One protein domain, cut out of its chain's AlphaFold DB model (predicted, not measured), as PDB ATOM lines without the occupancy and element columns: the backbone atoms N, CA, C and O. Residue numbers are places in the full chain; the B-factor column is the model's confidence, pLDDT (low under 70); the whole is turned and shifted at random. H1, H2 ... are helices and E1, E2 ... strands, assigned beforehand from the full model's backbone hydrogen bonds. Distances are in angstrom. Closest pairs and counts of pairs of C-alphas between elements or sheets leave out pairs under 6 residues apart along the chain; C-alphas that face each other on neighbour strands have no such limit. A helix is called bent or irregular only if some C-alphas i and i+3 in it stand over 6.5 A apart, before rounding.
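What this domain is: This is residues 129 to 282 of the 843 residues of an uncharacterized protein of Verrucomicrobia bacterium (UniProt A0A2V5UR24). One long helix, H5, runs along one side of the model; H1 and H4 pack on it nearly at right angles, H2 packs on it at a smaller angle of 38 degrees, and H6 folds back along its last part. H3 folds back on H2 on the side away from H5, and a thin hairpin of E1 and E2 reaches away from H5, its tip, residues 192 to 197, sticking out. The printed part has 154 residues with six named helices and two named strands, in the order H1 H2 H3 E1 E2 H4 H5 H6; the sheet E1 - E2 is antiparallel and the class is mostly helix. The whole is only just loose, close to compact, with a radius of gyration of the C-alphas of 18.2 A and spans of 54 by 46 by 27 A.

Where its parts are: H1 is residues 129 to 142, 20.1 A long, and begins at C-alpha 129 (45.013, 54.662, 31.385). H2 is residues 147 to 163, 24.5 A. H3, residues 173 to 182, is irregular: C-alphas 174 and 177 are 7.0 A apart. E1 is residues 185 to 188 and E2 residues 201 to 204. H4 is residues 210 to 215. H5, residues 232 to 265, is 48.4 A long and begins at C-alpha 232 (69.873, 43.383, 28.747). H6, residues 269 to 281, is 18.0 A long and ends at C-alpha 281 (39.176, 41.379, 51.645).

How they stand to each other: H2 and H5 are the hubs, touching four helices each, and the helix packing is mostly crossed. H1 touches H5 about perpendicular, at 77 degrees, with the closest C-alphas those of Ala 134 and Leu 252, 4.5 A apart. H2 touches H5 at a steep tilt of 38 degrees, only just beyond shallow, opposite ways; the C-alphas of Phe 155 and Glu 241 are closest, at 6.1 A. H2 and H3 form a helical hairpin at 29 degrees, closest at the C-alphas of His 160 and Asp 173, 5.5 A. In the hairpin E1 and E2, N 185 and O 204 are 2.9 A apart and N 204 and O 185 2.8 A, within hydrogen-bond range. H4 touches H2 at 82 degrees, closest at the C-alphas of Gly 152 and Gly 210, 4.1 A. H5 and H6 form a helical hairpin at 24 degrees, closest at the C-alphas of Ser 260 and Ala 272, 4.3 A. Every O i to N i+4 pair is within range in H1, H2, H4 and H5; H3 has 4 of 6 and H6 7 of 9.

The domain as a whole: The C-alphas farthest apart are those of Val 167 and Gly 194, 59.9 A. The printed part has no cut. The links E1 to E2 and H4 to H5 are long. The mean pLDDT of the printed part is 85.3; residues 188 to 201 and 280 to 282 are under 70.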
ATOM      1  N   GLU A 129      44.347  55.964  31.501       91.44
ATOM      2  CA  GLU A 129      45.013  54.662  31.385       91.44
ATOM      3  C   GLU A 129      44.860  53.850  32.677       91.44
ATOM      4  O   GLU A 129      44.436  52.694  32.628       91.44
ATOM      5  N   ARG A 130      45.144  54.463  33.834       93.06
ATOM      6  CA  ARG A 130      45.066  53.808  35.148       93.06
ATOM      7  C   ARG A 130      43.633  53.415  35.497       93.06
ATOM      8  O   ARG A 130      43.407  52.277  35.895       93.06
ATOM      9  N   VAL A 131      42.654  54.276  35.210       93.50
ATOM     10  CA  VAL A 131      41.225  53.954  35.381       93.50
ATOM     11  C   VAL A 131      40.811  52.750  34.528       93.50
ATOM     12  O   VAL A 131      40.113  51.869  35.022       93.50
ATOM     13  N   ARG A 132      41.264  52.652  33.268       91.31
ATOM     14  CA  ARG A 132      40.959  51.492  32.407       91.31
ATOM     15  C   ARG A 132      41.576  50.196  32.929       91.31
ATOM     16  O   ARG A 132      40.901  49.169  32.920       91.31
ATOM     17  N   ARG A 133      42.825  50.242  33.406       91.62
ATOM     18  CA  ARG A 133      43.498  49.087  34.027       91.62
ATOM     19  C   ARG A 133      42.769  48.628  35.290       91.62
ATOM     20  O   ARG A 133      42.459  47.449  35.414       91.62
ATOM     21  N   ALA A 134      42.434  49.558  36.182       91.75
ATOM     22  CA  ALA A 134      41.683  49.260  37.396       91.75
ATOM     23  C   ALA A 134      40.292  48.683  37.083       91.75
ATOM     24  O   ALA A 134      39.900  47.679  37.674       91.75
ATOM     25  N   LYS A 135      39.578  49.249  36.099       91.50
ATOM     26  CA  LYS A 135      38.271  48.742  35.658       91.50
ATOM     27  C   LYS A 135      38.356  47.312  35.116       91.50
ATOM     28  O   LYS A 135      37.525  46.495  35.483       91.50
ATOM     29  N   TYR A 136      39.375  46.993  34.313       91.00
ATOM     30  CA  TYR A 136      39.606  45.623  33.838       91.00
ATOM     31  C   TYR A 136      39.750  44.627  34.999       91.00
ATOM     32  O   TYR A 136      39.150  43.554  34.962       91.00
ATOM     33  N   LEU A 137      40.498  44.993  36.048       90.38
ATOM     34  CA  LEU A 137      40.653  44.153  37.240       90.38
ATOM     35  C   LEU A 137      39.328  43.999  38.004       90.38
ATOM     36  O   LEU A 137      38.967  42.884  38.365       90.38
ATOM     37  N   ILE A 138      38.578  45.088  38.201       88.81
ATOM     38  CA  ILE A 138      37.269  45.058  38.872       88.81
ATOM     39  C   ILE A 138      36.277  44.177  38.106       88.81
ATOM     40  O   ILE A 138      35.666  43.289  38.695       88.81
ATOM     41  N   ASP A 139      36.139  44.384  36.795       88.44
ATOM     42  CA  ASP A 139      35.226  43.608  35.951       88.44
ATOM     43  C   ASP A 139      35.630  42.123  35.913       88.44
ATOM     44  O   ASP A 139      34.772  41.244  35.948       88.44
ATOM     45  N   GLY A 140      36.933  41.823  35.910       87.75
ATOM     46  CA  GLY A 140      37.444  40.457  36.014       87.75
ATOM     47  C   GLY A 140      37.064  39.769  37.329       87.75
ATOM     48  O   GLY A 140      36.565  38.643  37.308       87.75
ATOM     49  N   VAL A 141      37.233  40.460  38.463       87.19
ATOM     50  CA  VAL A 141      36.861  39.929  39.787       87.19
ATOM     51  C   VAL A 141      35.356  39.718  39.897       87.19
ATOM     52  O   VAL A 141      34.908  38.685  40.391       87.19
ATOM     53  N   ARG A 142      34.557  40.636  39.344       83.44
ATOM     54  CA  ARG A 142      33.093  40.493  39.264       83.44
ATOM     55  C   ARG A 142      32.655  39.274  38.453       83.44
ATOM     56  O   ARG A 142      31.641  38.667  38.779       83.44
ATOM     57  N   ASN A 143      33.426  38.893  37.438       85.25
ATOM     58  CA  ASN A 143      33.190  37.689  36.640       85.25
ATOM     59  C   ASN A 143      33.717  36.400  37.307       85.25
ATOM     60  O   ASN A 143      33.778  35.354  36.661       85.25
ATOM     61  N   GLY A 144      34.091  36.454  38.591       84.50
ATOM     62  CA  GLY A 144      34.490  35.292  39.386       84.50
ATOM     63  C   GLY A 144      35.959  34.888  39.250       84.50
ATOM     64  O   GLY A 144      36.329  33.809  39.711       84.50
ATOM     65  N   GLN A 145      36.803  35.715  38.626       86.69
ATOM     66  CA  GLN A 145      38.250  35.474  38.562       86.69
ATOM     67  C   GLN A 145      38.951  36.083  39.780       86.69
ATOM     68  O   GLN A 145      38.582  37.159  40.233       86.69
ATOM     69  N   SER A 146      39.980  35.433  40.320       87.56
ATOM     70  CA  SER A 146      40.735  36.027  41.426       87.56
ATOM     71  C   SER A 146      41.723  37.095  40.940       87.56
ATOM     72  O   SER A 146      42.169  37.092  39.787       87.56
ATOM     73  N   LEU A 147      42.063  38.041  41.819       88.06
ATOM     74  CA  LEU A 147      42.927  39.174  41.473       88.06
ATOM     75  C   LEU A 147      44.334  38.713  41.067       88.06
ATOM     76  O   LEU A 147      44.907  39.245  40.113       88.06
ATOM     77  N   GLU A 148      44.874  37.699  41.746       89.31
ATOM     78  CA  GLU A 148      46.170  37.108  41.423       89.31
ATOM     79  C   GLU A 148      46.223  36.515  40.008       89.31
ATOM     80  O   GLU A 148      47.238  36.668  39.323       89.31
ATOM     81  N   VAL A 149      45.121  35.918  39.541       90.75
ATOM     82  CA  VAL A 149      44.992  35.350  38.190       90.75
ATOM     83  C   VAL A 149      44.937  36.458  37.140       90.75
ATOM     84  O   VAL A 149      45.649  36.400  36.139       90.75
ATOM     85  N   LEU A 150      44.131  37.499  37.369       91.50
ATOM     86  CA  LEU A 150      43.985  38.623  36.437       91.50
ATOM     87  C   LEU A 150      45.300  39.372  36.215       91.50
ATOM     88  O   LEU A 150      45.649  39.699  35.078       91.50
ATOM     89  N   LEU A 151      46.045  39.622  37.293       92.38
ATOM     90  CA  LEU A 151      47.382  40.210  37.220       92.38
ATOM     91  C   LEU A 151      48.361  39.264  36.516       92.38
ATOM     92  O   LEU A 151      49.157  39.711  35.693       92.38
ATOM     93  N   GLY A 152      48.255  37.959  36.768       93.12
ATOM     94  CA  GLY A 152      48.993  36.929  36.040       93.12
ATOM     95  C   GLY A 152      48.775  36.985  34.529       93.12
ATOM     96  O   GLY A 152      49.738  37.014  33.762       93.12
ATOM     97  N   TYR A 153      47.518  37.093  34.089       93.25
ATOM     98  CA  TYR A 153      47.183  37.249  32.673       93.25
ATOM     99  C   TYR A 153      47.765  38.524  32.069       93.25
ATOM    100  O   TYR A 153      48.265  38.478  30.947       93.25
ATOM    101  N   LEU A 154      47.731  39.654  32.787       92.94
ATOM    102  CA  LEU A 154      48.342  40.898  32.310       92.94
ATOM    103  C   LEU A 154      49.856  40.744  32.122       92.94
ATOM    104  O   LEU A 154      50.381  41.177  31.098       92.94
ATOM    105  N   PHE A 155      50.539  40.082  33.059       94.62
ATOM    106  CA  PHE A 155      51.971  39.809  32.956       94.62
ATOM    107  C   PHE A 155      52.298  38.906  31.767       94.62
ATOM    108  O   PHE A 155      53.120  39.253  30.920       94.62
ATOM    109  N   GLU A 156      51.634  37.752  31.669       94.56
ATOM    110  CA  GLU A 156      51.890  36.785  30.601       94.56
ATOM    111  C   GLU A 156      51.513  37.328  29.221       94.56
ATOM    112  O   GLU A 156      52.197  37.030  28.236       94.56
ATOM    113  N   ARG A 157      50.457  38.144  29.141       93.00
ATOM    114  CA  ARG A 157      50.112  38.894  27.934       93.00
ATOM    115  C   ARG A 157      51.193  39.908  27.598       93.00
ATOM    116  O   ARG A 157      51.594  39.958  26.447       93.00
ATOM    117  N   GLY A 158      51.714  40.647  28.576       92.69
ATOM    118  CA  GLY A 158      52.851  41.544  28.376       92.69
ATOM    119  C   GLY A 158      54.041  40.815  27.746       92.69
ATOM    120  O   GLY A 158      54.537  41.235  26.703       92.69
ATOM    121  N   LEU A 159      54.443  39.664  28.303       93.69
ATOM    122  CA  LEU A 159      55.520  38.835  27.739       93.69
ATOM    123  C   LEU A 159      55.227  38.379  26.296       93.69
ATOM    124  O   LEU A 159      56.125  38.378  25.447       93.69
ATOM    125  N   HIS A 160      53.974  38.026  26.003       94.19
ATOM    126  CA  HIS A 160      53.541  37.654  24.657       94.19
ATOM    127  C   HIS A 160      53.571  38.832  23.681       94.19
ATOM    128  O   HIS A 160      54.078  38.709  22.566       94.19
ATOM    129  N   ASP A 161      53.089  39.994  24.113       92.44
ATOM    130  CA  ASP A 161      53.037  41.217  23.323       92.44
ATOM    131  C   ASP A 161      54.452  41.711  22.996       92.44
ATOM    132  O   ASP A 161      54.668  42.227  21.907       92.44
ATOM    133  N   TRP A 162      55.439  41.535  23.887       92.06
ATOM    134  CA  TRP A 162      56.862  41.768  23.580       92.06
ATOM    135  C   TRP A 162      57.421  40.778  22.553       92.06
ATOM    136  O   TRP A 162      58.211  41.174  21.691       92.06
ATOM    137  N   THR A 163      56.984  39.519  22.617       90.81
ATOM    138  CA  THR A 163      57.431  38.444  21.717       90.81
ATOM    139  C   THR A 163      56.874  38.613  20.299       90.81
ATOM    140  O   THR A 163      57.563  38.309  19.328       90.81
ATOM    141  N   THR A 164      55.652  39.132  20.159       90.25
ATOM    142  CA  THR A 164      54.906  39.204  18.887       90.25
ATOM    143  C   THR A 164      54.960  40.568  18.187       90.25
ATOM    144  O   THR A 164      54.292  40.768  17.170       90.25
ATOM    145  N   ARG A 165      55.762  41.525  18.677       88.94
ATOM    146  CA  ARG A 165      55.883  42.849  18.039       88.94
ATOM    147  C   ARG A 165      56.416  42.745  16.614       88.94
ATOM    148  O   ARG A 165      57.421  42.091  16.362       88.94
ATOM    149  N   ALA A 166      55.807  43.508  15.707       82.38
ATOM    150  CA  ALA A 166      56.239  43.592  14.311       82.38
ATOM    151  C   ALA A 166      57.651  44.191  14.136       82.38
ATOM    152  O   ALA A 166      58.322  43.906  13.148       82.38
ATOM    153  N   VAL A 167      58.109  45.021  15.084       78.62
ATOM    154  CA  VAL A 167      59.420  45.692  15.053       78.62
ATOM    155  C   VAL A 167      60.187  45.360  16.332       78.62
ATOM    156  O   VAL A 167      59.686  45.624  17.424       78.62
ATOM    157  N   ASN A 168      61.404  44.821  16.188       82.00
ATOM    158  CA  ASN A 168      62.310  44.418  17.277       82.00
ATOM    159  C   ASN A 168      61.640  43.531  18.353       82.00
ATOM    160  O   ASN A 168      61.525  43.957  19.507       82.00
ATOM    161  N   PRO A 169      61.174  42.318  17.995       88.25
ATOM    162  CA  PRO A 169      60.568  41.403  18.958       88.25
ATOM    163  C   PRO A 169      61.587  40.949  20.011       88.25
ATOM    164  O   PRO A 169      62.726  40.612  19.687       88.25
ATOM    165  N   VAL A 170      61.154  40.898  21.273       90.62
ATOM    166  CA  VAL A 170      61.946  40.387  22.401       90.62
ATOM    167  C   VAL A 170      61.311  39.075  22.844       90.62
ATOM    168  O   VAL A 170      60.197  39.066  23.361       90.62
ATOM    169  N   ILE A 171      61.992  37.952  22.606       90.19
ATOM    170  CA  ILE A 171      61.424  36.617  22.834       90.19
ATOM    171  C   ILE A 171      61.375  36.326  24.338       90.19
ATOM    172  O   ILE A 171      62.407  36.059  24.955       90.19
ATOM    173  N   LEU A 172      60.169  36.343  24.913       91.25
ATOM    174  CA  LEU A 172      59.913  36.144  26.347       91.25
ATOM    175  C   LEU A 172      58.883  35.041  26.643       91.25
ATOM    176  O   LEU A 172      58.823  34.565  27.773       91.25
ATOM    177  N   ASP A 173      58.111  34.579  25.651       90.44
ATOM    178  CA  ASP A 173      57.048  33.574  25.847       90.44
ATOM    179  C   ASP A 173      57.529  32.270  26.507       90.44
ATOM    180  O   ASP A 173      56.814  31.672  27.312       90.44
ATOM    181  N   HIS A 174      58.764  31.854  26.218       88.94
ATOM    182  CA  HIS A 174      59.378  30.656  26.796       88.94
ATOM    183  C   HIS A 174      59.588  30.741  28.320       88.94
ATOM    184  O   HIS A 174      59.802  29.714  28.960       88.94
ATOM    185  N   LEU A 175      59.516  31.940  28.910       90.44
ATOM    186  CA  LEU A 175      59.698  32.161  30.345       90.44
ATOM    187  C   LEU A 175      58.414  31.946  31.156       90.44
ATOM    188  O   LEU A 175      58.500  31.782  32.374       90.44
ATOM    189  N   LYS A 176      57.232  31.896  30.519       91.56
ATOM    190  CA  LYS A 176      55.943  31.725  31.222       91.56
ATOM    191  C   LYS A 176      55.933  30.511  32.166       91.56
ATOM    192  O   LYS A 176      55.575  30.695  33.327       91.56
ATOM    193  N   PRO A 177      56.386  29.301  31.766       91.06
ATOM    194  CA  PRO A 177      56.405  28.149  32.670       91.06
ATOM    195  C   PRO A 177      57.317  28.340  33.890       91.06
ATOM    196  O   PRO A 177      57.004  27.853  34.973       91.06
ATOM    197  N   ILE A 178      58.428  29.070  33.734       91.25
ATOM    198  CA  ILE A 178      59.387  29.329  34.817       91.25
ATOM    199  C   ILE A 178      58.756  30.255  35.862       91.25
ATOM    200  O   ILE A 178      58.807  29.960  37.056       91.25
ATOM    201  N   PHE A 179      58.103  31.336  35.424       90.62
ATOM    202  CA  PHE A 179      57.398  32.242  36.333       90.62
ATOM    203  C   PHE A 179      56.181  31.579  36.991       90.62
ATOM    204  O   PHE A 179      55.963  31.797  38.179       90.62
ATOM    205  N   ARG A 180      55.436  30.719  36.277       92.69
ATOM    206  CA  ARG A 180      54.318  29.942  36.854       92.69
ATOM    207  C   ARG A 180      54.795  29.028  37.977       92.69
ATOM    208  O   ARG A 180      54.158  28.947  39.016       92.69
ATOM    209  N   LYS A 181      55.946  28.370  37.784       89.56
ATOM    210  CA  LYS A 181      56.566  27.504  38.797       89.56
ATOM    211  C   LYS A 181      57.039  28.289  40.025       89.56
ATOM    212  O   LYS A 181      56.912  27.798  41.139       89.56
ATOM    213  N   ALA A 182      57.606  29.476  39.821       88.69
ATOM    214  CA  ALA A 182      58.118  30.306  40.909       88.69
ATOM    215  C   ALA A 182      57.007  31.000  41.715       88.69
ATOM    216  O   ALA A 182      57.157  31.190  42.920       88.69
ATOM    217  N   PHE A 183      55.896  31.343  41.061       91.69
ATOM    218  CA  PHE A 183      54.750  32.023  41.660       91.69
ATOM    219  C   PHE A 183      53.455  31.246  41.363       91.69
ATOM    220  O   PHE A 183      52.670  31.681  40.516       91.69
ATOM    221  N   PRO A 184      53.220  30.093  42.016       90.31
ATOM    222  CA  PRO A 184      51.993  29.326  41.829       90.31
ATOM    223  C   PRO A 184      50.791  29.998  42.500       90.31
ATOM    224  O   PRO A 184      50.914  30.673  43.528       90.31
ATOM    225  N   ILE A 185      49.598  29.761  41.958       87.12
ATOM    226  CA  ILE A 185      48.342  30.160  42.600       87.12
ATOM    227  C   ILE A 185      48.039  29.156  43.714       87.12
ATOM    228  O   ILE A 185      48.035  27.947  43.498       87.12
ATOM    229  N   ARG A 186      47.764  29.645  44.925       83.06
ATOM    230  CA  ARG A 186      47.506  28.802  46.100       83.06
ATOM    231  C   ARG A 186      46.012  28.765  46.401       83.06
ATOM    232  O   ARG A 186      45.479  29.706  46.981       83.06
ATOM    233  N   LYS A 187      45.326  27.675  46.048       73.00
ATOM    234  CA  LYS A 187      43.900  27.495  46.373       73.00
ATOM    235  C   LYS A 187      43.769  26.886  47.768       73.00
ATOM    236  O   LYS A 187      44.148  25.736  47.992       73.00
ATOM    237  N   THR A 188      43.228  27.648  48.718       61.38
ATOM    238  CA  THR A 188      42.934  27.160  50.074       61.38
ATOM    239  C   THR A 188      41.558  26.494  50.089       61.38
ATOM    240  O   THR A 188      40.550  27.148  49.824       61.38
ATOM    241  N   LYS A 189      41.469  25.194  50.401       55.47
ATOM    242  CA  LYS A 189      40.166  24.558  50.665       55.47
ATOM    243  C   LYS A 189      39.690  24.936  52.067       55.47
ATOM    244  O   LYS A 189      40.415  24.743  53.038       55.47
ATOM    245  N   ILE A 190      38.455  25.421  52.186       51.00
ATOM    246  CA  ILE A 190      37.817  25.636  53.491       51.00
ATOM    247  C   ILE A 190      37.633  24.257  54.154       51.00
ATOM    248  O   ILE A 190      37.009  23.380  53.541       51.00
ATOM    249  N   PRO A 191      38.161  24.020  55.370       51.25
ATOM    250  CA  PRO A 191      37.954  22.753  56.054       51.25
ATOM    251  C   PRO A 191      36.460  22.531  56.321       51.25
ATOM    252  O   PRO A 191      35.736  23.453  56.704       51.25
ATOM    253  N   ARG A 192      35.978  21.295  56.137       47.34
ATOM    254  CA  ARG A 192      34.614  20.921  56.540       47.34
ATOM    255  C   ARG A 192      34.476  21.118  58.052       47.34
ATOM    256  O   ARG A 192      35.262  20.565  58.819       47.34
ATOM    257  N   GLN A 193      33.469  21.887  58.471       42.72
ATOM    258  CA  GLN A 193      33.165  22.145  59.881       42.72
ATOM    259  C   GLN A 193      33.075  20.810  60.651       42.72
ATOM    260  O   GLN A 193      32.223  19.979  60.339       42.72
ATOM    261  N   GLY A 194      33.970  20.591  61.622       54.34
ATOM    262  CA  GLY A 194      33.983  19.392  62.477       54.34
ATOM    263  C   GLY A 194      35.219  18.483  62.390       54.34
ATOM    264  O   GLY A 194      35.281  17.522  63.152       54.34
ATOM    265  N   TYR A 195      36.210  18.776  61.538       55.31
ATOM    266  CA  TYR A 195      37.477  18.026  61.477       55.31
ATOM    267  C   TYR A 195      38.688  18.940  61.759       55.31
ATOM    268  O   TYR A 195      38.775  20.006  61.154       55.31
ATOM    269  N   PRO A 196      39.624  18.559  62.654       52.38
ATOM    270  CA  PRO A 196      40.757  19.392  63.068       52.38
ATOM    271  C   PRO A 196      41.987  19.264  62.148       52.38
ATOM    272  O   PRO A 196      43.111  19.472  62.604       52.38
ATOM    273  N   GLU A 197      41.813  18.888  60.877       54.72
ATOM    274  CA  GLU A 197      42.946  18.799  59.949       54.72
ATOM    275  C   GLU A 197      43.282  20.172  59.341       54.72
ATOM    276  O   GLU A 197      42.366  20.938  59.018       54.72
ATOM    277  N   PRO A 198      44.578  20.514  59.189       57.28
ATOM    278  CA  PRO A 198      44.998  21.733  58.508       57.28
ATOM    279  C   PRO A 198      44.421  21.787  57.089       57.28
ATOM    280  O   PRO A 198      44.391  20.775  56.392       57.28
ATOM    281  N   ALA A 199      43.987  22.968  56.650       59.66
ATOM    282  CA  ALA A 199      43.521  23.171  55.282       59.66
ATOM    283  C   ALA A 199      44.615  22.771  54.273       59.66
ATOM    284  O   ALA A 199      45.711  23.332  54.287       59.66
ATOM    285  N   GLU A 200      44.319  21.806  53.400       56.44
ATOM    286  CA  GLU A 200      45.208  21.406  52.309       56.44
ATOM    287  C   GLU A 200      45.278  22.543  51.274       56.44
ATOM    288  O   GLU A 200      44.258  22.948  50.703       56.44
ATOM    289  N   VAL A 201      46.479  23.087  51.065       68.19
ATOM    290  CA  VAL A 201      46.760  24.096  50.037       68.19
ATOM    291  C   VAL A 201      47.196  23.363  48.778       68.19
ATOM    292  O   VAL A 201      48.230  22.699  48.780       68.19
ATOM    293  N   ILE A 202      46.408  23.479  47.711       72.12
ATOM    294  CA  ILE A 202      46.771  22.937  46.397       72.12
ATOM    295  C   ILE A 202      47.366  24.076  45.573       72.12
ATOM    296  O   ILE A 202      46.771  25.152  45.468       72.12
ATOM    297  N   GLU A 203      48.539  23.830  45.001       77.94
ATOM    298  CA  GLU A 203      49.199  24.749  44.078       77.94
ATOM    299  C   GLU A 203      48.712  24.505  42.646       77.94
ATOM    300  O   GLU A 203      48.683  23.372  42.166       77.94
ATOM    301  N   ASP A 204      48.322  25.585  41.980       77.31
ATOM    302  CA  ASP A 204      47.879  25.624  40.594       77.31
ATOM    303  C   ASP A 204      48.898  26.416  39.758       77.31
ATOM    304  O   ASP A 204      49.344  27.498  40.149       77.31
ATOM    305  N   TYR A 205      49.281  25.848  38.617       83.19
ATOM    306  CA  TYR A 205      50.340  26.338  37.732       83.19
ATOM    307  C   TYR A 205      49.800  26.763  36.355       83.19
ATOM    308  O   TYR A 205      50.579  26.934  35.414       83.19
ATOM    309  N   GLU A 206      48.480  26.908  36.199       83.56
ATOM    310  CA  GLU A 206      47.867  27.350  34.941       83.56
ATOM    311  C   GLU A 206      48.311  28.762  34.528       83.56
ATOM    312  O   GLU A 206      48.486  29.018  33.334       83.56
ATOM    313  N   VAL A 207      48.529  29.660  35.499       90.19
ATOM    314  CA  VAL A 207      48.892  31.077  35.306       90.19
ATOM    315  C   VAL A 207      49.809  31.540  36.445       90.19
ATOM    316  O   VAL A 207      49.722  31.030  37.560       90.19
ATOM    317  N   VAL A 208      50.699  32.502  36.176       92.31
ATOM    318  CA  VAL A 208      51.528  33.161  37.208       92.31
ATOM    319  C   VAL A 208      50.644  33.846  38.258       92.31
ATOM    320  O   VAL A 208      49.736  34.591  37.904       92.31
ATOM    321  N   ASN A 209      50.950  33.693  39.546       92.44
ATOM    322  CA  ASN A 209      50.374  34.531  40.596       92.44
ATOM    323  C   ASN A 209      50.941  35.960  40.487       92.44
ATOM    324  O   ASN A 209      52.032  36.270  40.972       92.44
ATOM    325  N   GLY A 210      50.194  36.837  39.814       90.12
ATOM    326  CA  GLY A 210      50.623  38.209  39.548       90.12
ATOM    327  C   GLY A 210      50.648  39.106  40.788       90.12
ATOM    328  O   GLY A 210      51.352  40.115  40.785       90.12
ATOM    329  N   LEU A 211      49.924  38.744  41.854       89.50
ATOM    330  CA  LEU A 211      49.914  39.493  43.113       89.50
ATOM    331  C   LEU A 211      51.204  39.252  43.912       89.50
ATOM    332  O   LEU A 211      51.824  40.210  44.378       89.50
ATOM    333  N   ASP A 212      51.647  37.999  44.017       90.38
ATOM    334  CA  ASP A 212      52.913  37.649  44.673       90.38
ATOM    335  C   ASP A 212      54.105  38.225  43.892       90.38
ATOM    336  O   ASP A 212      55.010  38.831  44.473       90.38
ATOM    337  N   LEU A 213      54.073  38.132  42.557       91.31
ATOM    338  CA  LEU A 213      55.100  38.726  41.699       91.31
ATOM    339  C   LEU A 213      55.153  40.259  41.838       91.31
ATOM    340  O   LEU A 213      56.237  40.832  41.962       91.31
ATOM    341  N   GLY A 214      53.993  40.923  41.846       88.12
ATOM    342  CA  GLY A 214      53.894  42.379  41.983       88.12
ATOM    343  C   GLY A 214      54.215  42.905  43.387       88.12
ATOM    344  O   GLY A 214      54.640  44.045  43.525       88.12
ATOM    345  N   SER A 215      54.054  42.093  44.436       87.19
ATOM    346  CA  SER A 215      54.372  42.479  45.824       87.19
ATOM    347  C   SER A 215      55.811  42.155  46.247       87.19
ATOM    348  O   SER A 215      56.262  42.587  47.311       87.19
ATOM    349  N   THR A 216      56.560  41.426  45.418       89.19
ATOM    350  CA  THR A 216      57.936  41.025  45.714       89.19
ATOM    351  C   THR A 216      58.902  42.219  45.689       89.19
ATOM    352  O   THR A 216      59.050  42.911  44.677       89.19
ATOM    353  N   THR A 217      59.635  42.406  46.793       86.94
ATOM    354  CA  THR A 217      60.678  43.438  46.964       86.94
ATOM    355  C   THR A 217      62.086  42.971  46.580       86.94
ATOM    356  O   THR A 217      63.026  43.766  46.584       86.94
ATOM    357  N   ALA A 218      62.259  41.686  46.249       88.06
ATOM    358  CA  ALA A 218      63.534  41.155  45.779       88.06
ATOM    359  C   ALA A 218      63.956  41.835  44.465       88.06
ATOM    360  O   ALA A 218      63.125  42.087  43.595       88.06
ATOM    361  N   ALA A 219      65.252  42.106  44.295       86.12
ATOM    362  CA  ALA A 219      65.784  42.576  43.017       86.12
ATOM    363  C   ALA A 219      65.651  41.486  41.940       86.12
ATOM    364  O   ALA A 219      65.573  40.299  42.270       86.12
ATOM    365  N   PHE A 220      65.658  41.871  40.657       85.31
ATOM    366  CA  PHE A 220      65.722  40.920  39.541       85.31
ATOM    367  C   PHE A 220      66.842  39.894  39.810       85.31
ATOM    368  O   PHE A 220      67.967  40.318  40.095       85.31
ATOM    369  N   PRO A 221      66.577  38.572  39.779       86.94
ATOM    370  CA  PRO A 221      65.461  37.856  39.137       86.94
ATOM    371  C   PRO A 221      64.167  37.650  39.961       86.94
ATOM    372  O   PRO A 221      63.414  36.717  39.695       86.94
ATOM    373  N   TYR A 222      63.885  38.473  40.971       87.25
ATOM    374  CA  TYR A 222      62.659  38.408  41.790       87.25
ATOM    375  C   TYR A 222      62.498  37.098  42.582       87.25
ATOM    376  O   TYR A 222      61.388  36.686  42.888       87.25
ATOM    377  N   GLY A 223      63.606  36.431  42.921       81.75
ATOM    378  CA  GLY A 223      63.589  35.161  43.662       81.75
ATOM    379  C   GLY A 223      63.421  33.907  42.796       81.75
ATOM    380  O   GLY A 223      63.345  32.807  43.335       81.75
ATOM    381  N   VAL A 224      63.413  34.044  41.465       87.44
ATOM    382  CA  VAL A 224      63.360  32.908  40.534       87.44
ATOM    383  C   VAL A 224      64.751  32.281  40.375       87.44
ATOM    384  O   VAL A 224      65.686  32.943  39.925       87.44
ATOM    385  N   SER A 225      64.899  31.000  40.729       78.50
ATOM    386  CA  SER A 225      66.190  30.287  40.732       78.50
ATOM    387  C   SER A 225      66.613  29.707  39.376       78.50
ATOM    388  O   SER A 225      67.807  29.571  39.126       78.50
ATOM    389  N   ASP A 226      65.655  29.387  38.498       81.31
ATOM    390  CA  ASP A 226      65.873  28.572  37.287       81.31
ATOM    391  C   ASP A 226      65.821  29.398  35.976       81.31
ATOM    392  O   ASP A 226      65.433  28.879  34.927       81.31
ATOM    393  N   LEU A 227      66.149  30.699  36.003       84.44
ATOM    394  CA  LEU A 227      66.111  31.533  34.791       84.44
ATOM    395  C   LEU A 227      67.302  31.255  33.854       84.44
ATOM    396  O   LEU A 227      68.442  31.170  34.320       84.44
ATOM    397  N   PRO A 228      67.075  31.165  32.528       86.19
ATOM    398  CA  PRO A 228      68.155  31.081  31.550       86.19
ATOM    399  C   PRO A 228      68.975  32.381  31.521       86.19
ATOM    400  O   PRO A 228      68.567  33.406  32.064       86.19
ATOM    401  N   ALA A 229      70.136  32.360  30.861       86.19
ATOM    402  CA  ALA A 229      70.905  33.581  30.628       86.19
ATOM    403  C   ALA A 229      70.105  34.534  29.720       86.19
ATOM    404  O   ALA A 229      69.828  34.198  28.569       86.19
ATOM    405  N   LEU A 230      69.733  35.699  30.254       89.31
ATOM    406  CA  LEU A 230      68.945  36.721  29.565       89.31
ATOM    407  C   LEU A 230      69.829  37.903  29.160       89.31
ATOM    408  O   LEU A 230      70.756  38.274  29.885       89.31
ATOM    409  N   ASP A 231      69.534  38.505  28.012       90.31
ATOM    410  CA  ASP A 231      70.194  39.734  27.576       90.31
ATOM    411  C   ASP A 231      69.620  40.987  28.271       90.31
ATOM    412  O   ASP A 231      68.584  40.950  28.942       90.31
ATOM    413  N   ALA A 232      70.292  42.131  28.114       91.12
ATOM    414  CA  ALA A 232      69.873  43.383  28.747       91.12
ATOM    415  C   ALA A 232      68.476  43.859  28.298       91.12
ATOM    416  O   ALA A 232      67.772  44.494  29.079       91.12
ATOM    417  N   SER A 233      68.062  43.541  27.066       90.69
ATOM    418  CA  SER A 233      66.755  43.935  26.528       90.69
ATOM    419  C   SER A 233      65.616  43.094  27.108       90.69
ATOM    420  O   SER A 233      64.553  43.624  27.425       90.69
ATOM    421  N   GLN A 234      65.858  41.801  27.324       91.19
ATOM    422  CA  GLN A 234      64.934  40.889  27.985       91.19
ATOM    423  C   GLN A 234      64.758  41.264  29.457       91.19
ATOM    424  O   GLN A 234      63.631  41.299  29.949       91.19
ATOM    425  N   ILE A 235      65.851  41.600  30.154       91.81
ATOM    426  CA  ILE A 235      65.802  42.041  31.555       91.81
ATOM    427  C   ILE A 235      65.007  43.347  31.691       91.81
ATOM    428  O   ILE A 235      64.152  43.450  32.575       91.81
ATOM    429  N   ASP A 236      65.240  44.325  30.810       92.69
ATOM    430  CA  ASP A 236      64.492  45.589  30.801       92.69
ATOM    431  C   ASP A 236      62.998  45.365  30.525       92.69
ATOM    432  O   ASP A 236      62.147  45.867  31.260       92.69
ATOM    433  N   ALA A 237      62.662  44.527  29.538       92.50
ATOM    434  CA  ALA A 237      61.276  44.202  29.206       92.50
ATOM    435  C   ALA A 237      60.534  43.517  30.370       92.50
ATOM    436  O   ALA A 237      59.423  43.923  30.707       92.50
ATOM    437  N   ILE A 238      61.150  42.534  31.038       92.75
ATOM    438  CA  ILE A 238      60.551  41.863  32.207       92.75
ATOM    439  C   ILE A 238      60.383  42.849  33.370       92.75
ATOM    440  O   ILE A 238      59.353  42.849  34.044       92.75
ATOM    441  N   THR A 239      61.375  43.711  33.604       93.12
ATOM    442  CA  THR A 239      61.313  44.743  34.652       93.12
ATOM    443  C   THR A 239      60.187  45.733  34.381       93.12
ATOM    444  O   THR A 239      59.425  46.073  35.284       93.12
ATOM    445  N   LYS A 240      60.012  46.134  33.121       93.69
ATOM    446  CA  LYS A 240      58.904  46.985  32.702       93.69
ATOM    447  C   LYS A 240      57.546  46.314  32.907       93.69
ATOM    448  O   LYS A 240      56.629  46.983  33.379       93.69
ATOM    449  N   GLU A 241      57.414  45.019  32.622       93.56
ATOM    450  CA  GLU A 241      56.160  44.306  32.887       93.56
ATOM    451  C   GLU A 241      55.874  44.124  34.382       93.56
ATOM    452  O   GLU A 241      54.725  44.280  34.794       93.56
ATOM    453  N   LYS A 242      56.890  43.923  35.232       93.06
ATOM    454  CA  LYS A 242      56.699  43.969  36.692       93.06
ATOM    455  C   LYS A 242      56.205  45.344  37.152       93.06
ATOM    456  O   LYS A 242      55.204  45.428  37.858       93.06
ATOM    457  N   ASN A 243      56.838  46.423  36.691       92.69
ATOM    458  CA  ASN A 243      56.412  47.787  37.021       92.69
ATOM    459  C   ASN A 243      54.985  48.077  36.514       92.69
ATOM    460  O   ASN A 243      54.217  48.789  37.160       92.69
ATOM    461  N   ASN A 244      54.592  47.504  35.369       92.19
ATOM    462  CA  ASN A 244      53.221  47.591  34.863       92.19
ATOM    463  C   ASN A 244      52.211  46.887  35.780       92.19
ATOM    464  O   ASN A 244      51.096  47.397  35.928       92.19
ATOM    465  N   LEU A 245      52.565  45.743  36.378       92.00
ATOM    466  CA  LEU A 245      51.722  45.066  37.371       92.00
ATOM    467  C   LEU A 245      51.557  45.914  38.626       92.00
ATOM    468  O   LEU A 245      50.427  46.149  39.051       92.00
ATOM    469  N   GLU A 246      52.663  46.421  39.171       91.31
ATOM    470  CA  GLU A 246      52.660  47.303  40.341       91.31
ATOM    471  C   GLU A 246      51.796  48.541  40.094       91.31
ATOM    472  O   GLU A 246      50.906  48.840  40.885       91.31
ATOM    473  N   ASN A 247      51.962  49.193  38.941       91.56
ATOM    474  CA  ASN A 247      51.137  50.335  38.551       91.56
ATOM    475  C   ASN A 247      49.651  49.967  38.378       91.56
ATOM    476  O   ASN A 247      48.787  50.812  38.583       91.56
ATOM    477  N   SER A 248      49.326  48.727  37.999       92.31
ATOM    478  CA  SER A 248      47.930  48.276  37.868       92.31
ATOM    479  C   SER A 248      47.280  48.035  39.235       92.31
ATOM    480  O   SER A 248      46.125  48.411  39.434       92.31
ATOM    481  N   LEU A 249      48.030  47.476  40.190       89.25
ATOM    482  CA  LEU A 249      47.616  47.357  41.594       89.25
ATOM    483  C   LEU A 249      47.448  48.727  42.253       89.25
ATOM    484  O   LEU A 249      46.460  48.974  42.940       89.25
ATOM    485  N   ASP A 250      48.396  49.625  42.022       89.75
ATOM    486  CA  ASP A 250      48.363  50.988  42.539       89.75
ATOM    487  C   ASP A 250      47.206  51.796  41.924       89.75
ATOM    488  O   ASP A 250      46.470  52.477  42.631       89.75
ATOM    489  N   ALA A 251      46.939  51.625  40.623       92.25
ATOM    490  CA  ALA A 251      45.778  52.217  39.958       92.25
ATOM    491  C   ALA A 251      44.446  51.745  40.560       92.25
ATOM    492  O   ALA A 251      43.514  52.539  40.691       92.25
ATOM    493  N   LEU A 252      44.352  50.462  40.925       91.06
ATOM    494  CA  LEU A 252      43.182  49.918  41.610       91.06
ATOM    495  C   LEU A 252      43.011  50.552  42.998       91.06
ATOM    496  O   LEU A 252      41.907  50.972  43.340       91.06
ATOM    497  N   ARG A 253      44.096  50.678  43.770       88.50
ATOM    498  CA  ARG A 253      44.083  51.323  45.096       88.50
ATOM    499  C   ARG A 253      43.673  52.787  45.018       88.50
ATOM    500  O   ARG A 253      42.835  53.220  45.808       88.50
ATOM    501  N   ASP A 254      44.203  53.523  44.051       91.38
ATOM    502  CA  ASP A 254      43.854  54.923  43.821       91.38
ATOM    503  C   ASP A 254      42.382  55.092  43.471       91.38
ATOM    504  O   ASP A 254      41.706  55.961  44.023       91.38
ATOM    505  N   LEU A 255      41.864  54.231  42.594       92.75
ATOM    506  CA  LEU A 255      40.465  54.267  42.199       92.75
ATOM    507  C   LEU A 255      39.526  53.956  43.374       92.75
ATOM    508  O   LEU A 255      38.543  54.666  43.566       92.75
ATOM    509  N   LEU A 256      39.835  52.938  44.184       90.38
ATOM    510  CA  LEU A 256      39.029  52.574  45.358       90.38
ATOM    511  C   LEU A 256      39.114  53.632  46.468       90.38
ATOM    512  O   LEU A 256      38.107  53.952  47.097       90.38
ATOM    513  N   THR A 257      40.292  54.224  46.678       90.62
ATOM    514  CA  THR A 257      40.474  55.326  47.637       90.62
ATOM    515  C   THR A 257      39.675  56.553  47.202       90.62
ATOM    516  O   THR A 257      38.992  57.174  48.021       90.62
ATOM    517  N   ALA A 258      39.696  56.871  45.905       92.12
ATOM    518  CA  ALA A 258      38.888  57.943  45.342       92.12
ATOM    519  C   ALA A 258      37.385  57.669  45.454       92.12
ATOM    520  O   ALA A 258      36.633  58.568  45.826       92.12
ATOM    521  N   GLU A 259      36.952  56.436  45.188       92.81
ATOM    522  CA  GLU A 259      35.553  56.025  45.317       92.81
ATOM    523  C   GLU A 259      35.071  56.138  46.764       92.81
ATOM    524  O   GLU A 259      34.001  56.683  47.014       92.81
ATOM    525  N   SER A 260      35.871  55.700  47.739       90.88
ATOM    526  CA  SER A 260      35.521  55.843  49.152       90.88
ATOM    527  C   SER A 260      35.366  57.318  49.548       90.88
ATOM    528  O   SER A 260      34.354  57.691  50.142       90.88
ATOM    529  N   ALA A 261      36.300  58.189  49.142       91.44
ATOM    530  CA  ALA A 261      36.187  59.630  49.381       91.44
ATOM    531  C   ALA A 261      34.962  60.253  48.686       91.44
ATOM    532  O   ALA A 261      34.317  61.142  49.243       91.44
ATOM    533  N   TYR A 262      34.617  59.771  47.492       92.81
ATOM    534  CA  TYR A 262      33.433  60.199  46.754       92.81
ATOM    535  C   TYR A 262      32.129  59.774  47.438       92.81
ATOM    536  O   TYR A 262      31.238  60.601  47.627       92.81
ATOM    537  N   GLN A 263      32.036  58.530  47.904       92.62
ATOM    538  CA  GLN A 263      30.869  58.042  48.642       92.62
ATOM    539  C   GLN A 263      30.725  58.728  50.009       92.62
ATOM    540  O   GLN A 263      29.606  59.033  50.421       92.62
ATOM    541  N   LEU A 264      31.834  59.070  50.678       90.69
ATOM    542  CA  LEU A 264      31.808  59.927  51.872       90.69
ATOM    543  C   LEU A 264      31.259  61.322  51.562       90.69
ATOM    544  O   LEU A 264      30.442  61.833  52.324       90.69
ATOM    545  N   ALA A 265      31.665  61.925  50.442       89.88
ATOM    546  CA  ALA A 265      31.144  63.221  50.011       89.88
ATOM    547  C   ALA A 265      29.632  63.183  49.716       89.88
ATOM    548  O   ALA A 265      28.948  64.182  49.933       89.88
ATOM    549  N   LEU A 266      29.106  62.036  49.272       89.56
ATOM    550  CA  LEU A 266      27.670  61.796  49.087       89.56
ATOM    551  C   LEU A 266      26.910  61.503  50.395       89.56
ATOM    552  O   LEU A 266      25.682  61.484  50.385       89.56
ATOM    553  N   GLY A 267      27.608  61.276  51.515       91.12
ATOM    554  CA  GLY A 267      27.009  60.864  52.791       91.12
ATOM    555  C   GLY A 267      26.715  59.360  52.902       91.12
ATOM    556  O   GLY A 267      26.071  58.928  53.857       91.12
ATOM    557  N   ASN A 268      27.207  58.547  51.963       90.94
ATOM    558  CA  ASN A 268      27.020  57.095  51.931       90.94
ATOM    559  C   ASN A 268      28.113  56.379  52.745       90.94
ATOM    560  O   ASN A 268      28.973  55.688  52.188       90.94
ATOM    561  N   PHE A 269      28.094  56.538  54.071       90.06
ATOM    562  CA  PHE A 269      29.136  56.006  54.963       90.06
ATOM    563  C   PHE A 269      29.293  54.479  54.886       90.06
ATOM    564  O   PHE A 269      30.422  53.990  54.865       90.06
ATOM    565  N   ASP A 270      28.190  53.733  54.762       88.31
ATOM    566  CA  ASP A 270      28.223  52.266  54.658       88.31
ATOM    567  C   ASP A 270      28.934  51.804  53.381       88.31
ATOM    568  O   ASP A 270      29.774  50.904  53.415       88.31
ATOM    569  N   ARG A 271      28.658  52.465  52.247       87.06
ATOM    570  CA  ARG A 271      29.311  52.151  50.969       87.06
ATOM    571  C   ARG A 271      30.778  52.555  50.984       87.06
ATOM    572  O   ARG A 271      31.614  51.790  50.518       87.06
ATOM    573  N   ALA A 272      31.109  53.711  51.557       86.12
ATOM    574  CA  ALA A 272      32.498  54.119  51.728       86.12
ATOM    575  C   ALA A 272      33.296  53.119  52.585       86.12
ATOM    576  O   ALA A 272      34.440  52.805  52.245       86.12
ATOM    577  N   GLY A 273      32.679  52.591  53.650       85.06
ATOM    578  CA  GLY A 273      33.239  51.534  54.491       85.06
ATOM    579  C   GLY A 273      33.401  50.208  53.747       85.06
ATOM    580  O   GLY A 273      34.467  49.601  53.817       85.06
ATOM    581  N   ALA A 274      32.399  49.791  52.967       84.81
ATOM    582  CA  ALA A 274      32.465  48.579  52.147       84.81
ATOM    583  C   ALA A 274      33.573  48.652  51.079       84.81
ATOM    584  O   ALA A 274      34.326  47.695  50.903       84.81
ATOM    585  N   VAL A 275      33.735  49.803  50.413       86.06
ATOM    586  CA  VAL A 275      34.829  50.039  49.456       86.06
ATOM    587  C   VAL A 275      36.187  49.969  50.161       86.06
ATOM    588  O   VAL A 275      37.104  49.341  49.644       86.06
ATOM    589  N   MET A 276      36.331  50.525  51.365       80.62
ATOM    590  CA  MET A 276      37.578  50.389  52.132       80.62
ATOM    591  C   MET A 276      37.849  48.943  52.559       80.62
ATOM    592  O   MET A 276      38.983  48.477  52.460       80.62
ATOM    593  N   GLN A 277      36.818  48.201  52.968       80.31
ATOM    594  CA  GLN A 277      36.955  46.792  53.324       80.31
ATOM    595  C   GLN A 277      37.405  45.953  52.121       80.31
ATOM    596  O   GLN A 277      38.283  45.103  52.285       80.31
ATOM    597  N   SER A 278      36.897  46.252  50.917       78.12
ATOM    598  CA  SER A 278      37.270  45.568  49.669       78.12
ATOM    599  C   SER A 278      38.765  45.617  49.351       78.12
ATOM    600  O   SER A 278      39.307  44.661  48.797       78.12
ATOM    601  N   ILE A 279      39.456  46.689  49.762       70.75
ATOM    602  CA  ILE A 279      40.910  46.838  49.588       70.75
ATOM    603  C   ILE A 279      41.659  45.740  50.363       70.75
ATOM    604  O   ILE A 279      42.734  45.316  49.944       70.75
ATOM    605  N   SER A 280      41.086  45.270  51.478       66.62
ATOM    606  CA  SER A 280      41.669  44.241  52.348       66.62
ATOM    607  C   SER A 280      41.128  42.829  52.115       66.62
ATOM    608  O   SER A 280      41.884  41.872  52.253       66.62
ATOM    609  N   SER A 281      39.841  42.683  51.778       64.19
ATOM    610  CA  SER A 281      39.176  41.379  51.645       64.19
ATOM    611  C   SER A 281      39.238  40.797  50.231       64.19
ATOM    612  O   SER A 281      38.938  39.620  50.060       64.19
ATOM    613  N   GLY A 282      39.606  41.595  49.221       63.00
ATOM    614  CA  GLY A 282      39.642  41.171  47.814       63.00
ATOM    615  C   GLY A 282      38.265  41.084  47.139       63.00
ATOM    616  O   GLY A 282      38.190  40.859  45.933       63.00
TER     617      GLY A 282